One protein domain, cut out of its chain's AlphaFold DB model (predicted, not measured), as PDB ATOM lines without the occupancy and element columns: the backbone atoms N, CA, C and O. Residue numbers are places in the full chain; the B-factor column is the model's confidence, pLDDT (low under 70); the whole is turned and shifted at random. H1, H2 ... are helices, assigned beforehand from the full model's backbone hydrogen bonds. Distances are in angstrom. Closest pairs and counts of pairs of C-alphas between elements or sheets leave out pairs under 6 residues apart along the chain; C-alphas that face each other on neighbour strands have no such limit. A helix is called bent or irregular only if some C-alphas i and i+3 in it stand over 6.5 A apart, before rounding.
ATOM      1  N   GLY A   2     150.733  83.272 119.649       74.00
ATOM      2  CA  GLY A   2     150.733  84.613 120.263       74.00
ATOM      3  C   GLY A   2     151.475  85.737 119.539       74.00
ATOM      4  O   GLY A   2     151.894  86.674 120.208       74.00
ATOM      5  N   LEU A   3     151.653  85.691 118.212       74.25
ATOM      6  CA  LEU A   3     152.061  86.918 117.521       74.25
ATOM      7  C   LEU A   3     150.898  87.926 117.533       74.25
ATOM      8  O   LEU A   3     149.750  87.510 117.344       74.25
ATOM      9  N   PRO A   4     151.177  89.222 117.751       79.31
ATOM     10  CA  PRO A   4     150.166  90.260 117.635       79.31
ATOM     11  C   PRO A   4     149.574  90.274 116.221       79.31
ATOM     12  O   PRO A   4     150.281  90.028 115.241       79.31
ATOM     13  N   THR A   5     148.275  90.547 116.112       83.75
ATOM     14  CA  THR A   5     147.515  90.584 114.847       83.75
ATOM     15  C   THR A   5     147.116  92.002 114.440       83.75
ATOM     16  O   THR A   5     146.271  92.179 113.561       83.75
ATOM     17  N   ASP A   6     147.684  93.019 115.088       85.75
ATOM     18  CA  ASP A   6     147.441  94.401 114.718       85.75
ATOM     19  C   ASP A   6     148.138  94.754 113.400       85.75
ATOM     20  O   ASP A   6     149.061  94.091 112.935       85.75
ATOM     21  N   TYR A   7     147.667  95.814 112.756       85.38
ATOM     22  CA  TYR A   7     148.180  96.213 111.451       85.38
ATOM     23  C   TYR A   7     149.715  96.404 111.436       85.38
ATOM     24  O   TYR A   7     150.349  96.089 110.431       85.38
ATOM     25  N   TRP A   8     150.321  96.863 112.540       85.94
ATOM     26  CA  TRP A   8     151.758  97.145 112.614       85.94
ATOM     27  C   TRP A   8     152.611  95.891 112.794       85.94
ATOM     28  O   TRP A   8     153.805  95.914 112.493       85.94
ATOM     29  N   SER A   9     152.017  94.793 113.258       85.69
ATOM     30  CA  SER A   9     152.698  93.510 113.415       85.69
ATOM     31  C   SER A   9     152.608  92.619 112.171       85.69
ATOM     32  O   SER A   9     153.299  91.598 112.093       85.69
ATOM     33  N   LEU A  10     151.781  92.985 111.187       87.31
ATOM     34  CA  LEU A  10     151.568  92.213 109.967       87.31
ATOM     35  C   LEU A  10     152.535  92.624 108.848       87.31
ATOM     36  O   LEU A  10     152.747  93.799 108.558       87.31
ATOM     37  N   LYS A  11     153.075  91.627 108.138       86.38
ATOM     38  CA  LYS A  11     153.783  91.848 106.870       86.38
ATOM     39  C   LYS A  11     152.757  92.004 105.752       86.38
ATOM     40  O   LYS A  11     152.192  91.017 105.289       86.38
ATOM     41  N   LEU A  12     152.510  93.244 105.345       88.12
ATOM     42  CA  LEU A  12     151.513  93.600 104.336       88.12
ATOM     43  C   LEU A  12     152.169  94.110 103.040       88.12
ATOM     44  O   LEU A  12     153.286  94.628 103.085       88.12
ATOM     45  N   PRO A  13     151.485  94.000 101.885       91.75
ATOM     46  CA  PRO A  13     151.915  94.648 100.650       91.75
ATOM     47  C   PRO A  13     152.017  96.170 100.805       91.75
ATOM     48  O   PRO A  13     151.264  96.779 101.571       91.75
ATOM     49  N   GLN A  14     152.896  96.797 100.021       87.06
ATOM     50  CA  GLN A  14     153.138  98.243 100.083       87.06
ATOM     51  C   GLN A  14     151.880  99.074  99.793       87.06
ATOM     52  O   GLN A  14     151.683 100.128 100.390       87.06
ATOM     53  N   GLU A  15     150.999  98.577  98.926       87.00
ATOM     54  CA  GLU A  15     149.701  99.195  98.663       87.00
ATOM     55  C   GLU A  15     148.879  99.315  99.954       87.00
ATOM     56  O   GLU A  15     148.558 100.422 100.391       87.00
ATOM     57  N   THR A  16     148.634  98.193 100.638       88.62
ATOM     58  CA  THR A  16     147.921  98.158 101.922       88.62
ATOM     59  C   THR A  16     148.598  99.044 102.962       88.62
ATOM     60  O   THR A  16     147.909  99.751 103.704       88.62
ATOM     61  N   MET A  17     149.937  99.056 102.977       88.19
ATOM     62  CA  MET A  17     150.690  99.875 103.919       88.19
ATOM     63  C   MET A  17     150.503 101.382 103.717       88.19
ATOM     64  O   MET A  17     150.562 102.148 104.675       88.19
ATOM     65  N   ASN A  18     150.237 101.815 102.487       87.75
ATOM     66  CA  ASN A  18     150.016 103.222 102.171       87.75
ATOM     67  C   ASN A  18     148.581 103.681 102.481       87.75
ATOM     68  O   ASN A  18     148.358 104.855 102.790       87.75
ATOM     69  N   TYR A  19     147.597 102.782 102.397       91.56
ATOM     70  CA  TYR A  19     146.182 103.141 102.536       91.56
ATOM     71  C   TYR A  19     145.641 102.960 103.951       91.56
ATOM     72  O   TYR A  19     145.008 103.874 104.485       91.56
ATOM     73  N   VAL A  20     145.885 101.809 104.581       93.25
ATOM     74  CA  VAL A  20     145.263 101.469 105.871       93.25
ATOM     75  C   VAL A  20     145.593 102.487 106.971       93.25
ATOM     76  O   VAL A  20     144.657 102.936 107.638       93.25
ATOM     77  N   PRO A  21     146.846 102.964 107.133       92.69
ATOM     78  CA  PRO A  21     147.159 103.987 108.130       92.69
ATOM     79  C   PRO A  21     146.364 105.279 107.954       92.69
ATOM     80  O   PRO A  21     146.009 105.913 108.944       92.69
ATOM     81  N   ARG A  22     146.035 105.663 106.714       93.31
ATOM     82  CA  ARG A  22     145.246 106.872 106.437       93.31
ATOM     83  C   ARG A  22     143.811 106.710 106.932       93.31
ATOM     84  O   ARG A  22     143.288 107.619 107.570       93.31
ATOM     85  N   PHE A  23     143.199 105.545 106.717       94.44
ATOM     86  CA  PHE A  23     141.875 105.242 107.269       94.44
ATOM     87  C   PHE A  23     141.891 105.173 108.796       94.44
ATOM     88  O   PHE A  23     141.001 105.728 109.438       94.44
ATOM     89  N   LEU A  24     142.919 104.553 109.385       93.69
ATOM     90  CA  LEU A  24     143.087 104.511 110.838       93.69
ATOM     91  C   LEU A  24     143.233 105.919 111.426       93.69
ATOM     92  O   LEU A  24     142.608 106.213 112.441       93.69
ATOM     93  N   ALA A  25     143.987 106.807 110.773       93.75
ATOM     94  CA  ALA A  25     144.118 108.200 111.191       93.75
ATOM     95  C   ALA A  25     142.766 108.927 111.170       93.75
ATOM     96  O   ALA A  25     142.387 109.546 112.163       93.75
ATOM     97  N   VAL A  26     141.994 108.795 110.085       95.69
ATOM     98  CA  VAL A  26     140.648 109.387 109.988       95.69
ATOM     99  C   VAL A  26     139.725 108.833 111.076       95.69
ATOM    100  O   VAL A  26     139.050 109.604 111.756       95.69
ATOM    101  N   ALA A  27     139.734 107.518 111.306       95.25
ATOM    102  CA  ALA A  27     138.946 106.894 112.365       95.25
ATOM    103  C   ALA A  27     139.331 107.417 113.760       95.25
ATOM    104  O   ALA A  27     138.451 107.682 114.580       95.25
ATOM    105  N   GLN A  28     140.626 107.615 114.031       95.00
ATOM    106  CA  GLN A  28     141.106 108.186 115.293       95.00
ATOM    107  C   GLN A  28     140.678 109.645 115.473       95.00
ATOM    108  O   GLN A  28     140.231 110.010 116.562       95.00
ATOM    109  N   ILE A  29     140.752 110.456 114.413       95.50
ATOM    110  CA  ILE A  29     140.288 111.850 114.429       95.50
ATOM    111  C   ILE A  29     138.787 111.907 114.716       95.50
ATOM    112  O   ILE A  29     138.362 112.669 115.578       95.50
ATOM    113  N   ILE A  30     137.980 111.074 114.053       94.75
ATOM    114  CA  ILE A  30     136.527 111.032 114.275       94.75
ATOM    115  C   ILE A  30     136.194 110.558 115.695       94.75
ATOM    116  O   ILE A  30     135.287 111.098 116.325       94.75
ATOM    117  N   LYS A  31     136.933 109.572 116.222       95.00
ATOM    118  CA  LYS A  31     136.717 109.030 117.570       95.00
ATOM    119  C   LYS A  31     137.057 110.040 118.670       95.00
ATOM    120  O   LYS A  31     136.353 110.090 119.672       95.00
ATOM    121  N   ASN A  32     138.121 110.828 118.495       95.69
ATOM    122  CA  ASN A  32     138.631 111.767 119.501       95.69
ATOM    123  C   ASN A  32     138.992 113.141 118.896       95.69
ATOM    124  O   ASN A  32     140.149 113.559 118.969       95.69
ATOM    125  N   PRO A  33     138.034 113.899 118.336       95.38
ATOM    126  CA  PRO A  33     138.330 115.083 117.519       95.38
ATOM    127  C   PRO A  33     139.034 116.196 118.306       95.38
ATOM    128  O   PRO A  33     139.963 116.828 117.801       95.38
ATOM    129  N   ARG A  34     138.687 116.363 119.592       94.81
ATOM    130  CA  ARG A  34     139.312 117.355 120.487       94.81
ATOM    131  C   ARG A  34     140.807 117.115 120.703       94.81
ATOM    132  O   ARG A  34     141.550 118.082 120.810       94.81
ATOM    133  N   ALA A  35     141.249 115.855 120.741       96.25
ATOM    134  CA  ALA A  35     142.662 115.514 120.927       96.25
ATOM    135  C   ALA A  35     143.532 115.941 119.732       96.25
ATOM    136  O   ALA A  35     144.737 116.119 119.884       96.25
ATOM    137  N   TYR A  36     142.914 116.143 118.566       95.50
ATOM    138  CA  TYR A  36     143.577 116.542 117.325       95.50
ATOM    139  C   TYR A  36     143.220 117.974 116.892       95.50
ATOM    140  O   TYR A  36     143.484 118.348 115.754       95.50
ATOM    141  N   GLY A  37     142.598 118.775 117.768       95.50
ATOM    142  CA  GLY A  37     142.209 120.157 117.454       95.50
ATOM    143  C   GLY A  37     141.114 120.283 116.387       95.50
ATOM    144  O   GLY A  37     140.961 121.343 115.787       95.50
ATOM    145  N   VAL A  38     140.350 119.215 116.137       95.38
ATOM    146  CA  VAL A  38     139.262 119.189 115.153       95.38
ATOM    147  C   VAL A  38     137.928 119.446 115.851       95.38
ATOM    148  O   VAL A  38     137.628 118.861 116.891       95.38
ATOM    149  N   SER A  39     137.094 120.299 115.254       94.19
ATOM    150  CA  SER A  39     135.701 120.491 115.660       94.19
ATOM    151  C   SER A  39     134.784 119.891 114.603       94.19
ATOM    152  O   SER A  39     134.730 120.381 113.477       94.19
ATOM    153  N   LEU A  40     134.066 118.825 114.958       91.06
ATOM    154  CA  LEU A  40     133.086 118.202 114.072       91.06
ATOM    155  C   LEU A  40     131.710 118.852 114.281       91.06
ATOM    156  O   LEU A  40     131.311 119.042 115.435       91.06
ATOM    157  N   PRO A  41     130.974 119.187 113.208       91.25
ATOM    158  CA  PRO A  41     129.609 119.673 113.343       91.25
ATOM    159  C   PRO A  41     128.721 118.576 113.954       91.25
ATOM    160  O   PRO A  41     128.908 117.394 113.651       91.25
ATOM    161  N   PRO A  42     127.749 118.933 114.809       89.88
ATOM    162  CA  PRO A  42     126.812 117.956 115.341       89.88
ATOM    163  C   PRO A  42     125.950 117.393 114.206       89.88
ATOM    164  O   PRO A  42     125.343 118.143 113.443       89.88
ATOM    165  N   ILE A  43     125.871 116.065 114.117       87.56
ATOM    166  CA  ILE A  43     124.987 115.364 113.182       87.56
ATOM    167  C   ILE A  43     123.813 114.822 113.991       87.56
ATOM    168  O   ILE A  43     123.994 114.021 114.909       87.56
ATOM    169  N   ALA A  44     122.604 115.282 113.679       89.94
ATOM    170  CA  ALA A  44     121.403 114.787 114.333       89.94
ATOM    171  C   ALA A  44     121.151 113.329 113.924       89.94
ATOM    172  O   ALA A  44     121.079 113.021 112.737       89.94
TER     173      ALA A  44
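Overview. This is residues 2 to 44 of the 139 residues of the protein "Lytic transglycosylase" of Enterobacteriaceae bacterium TzEc077 (UniProt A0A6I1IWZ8). One long helix, H1, makes the middle of an elongated piece, with a long unnamed stretch, residues 2 to 13, leading into one end and the short helix H2 at the other, followed by a tail, residues 37 to 44. The printed part has 43 residues with two named helices, H1 then H2, and no named strand; its class is all helix. It is only just extended, close to loose, with a radius of gyration of the C-alphas of 14.2 A and spans of 39 by 25 by 21 A.

Along the chain. H1, residues 14 to 31, measures 26.3 A from C-alpha 14 at (153.138, 98.243, 100.083) to C-alpha 31. It is only just irregular: C-alphas 18 and 21 are 6.7 A apart. H2, residues 33 to 36, ends with C-alpha 36 at (143.577, 116.542, 117.325).

Arrangement. A tight link of one residue joins H1 to H2. They are close but not clearly touching; their closest C-alphas, of Ile 29 and Tyr 36, are 6.4 A apart. In H1, 12 of 14 O i to N i+4 pairs are within hydrogen-bond range; H2 is too short for such a pair. Residues 9 to 15 stand free.

Size, cuts and confidence. The C-alphas farthest apart, of Gly 2 and Ala 44, are 42.5 A apart. The printed part has no cut, and no printed residue is under 70 in pLDDT.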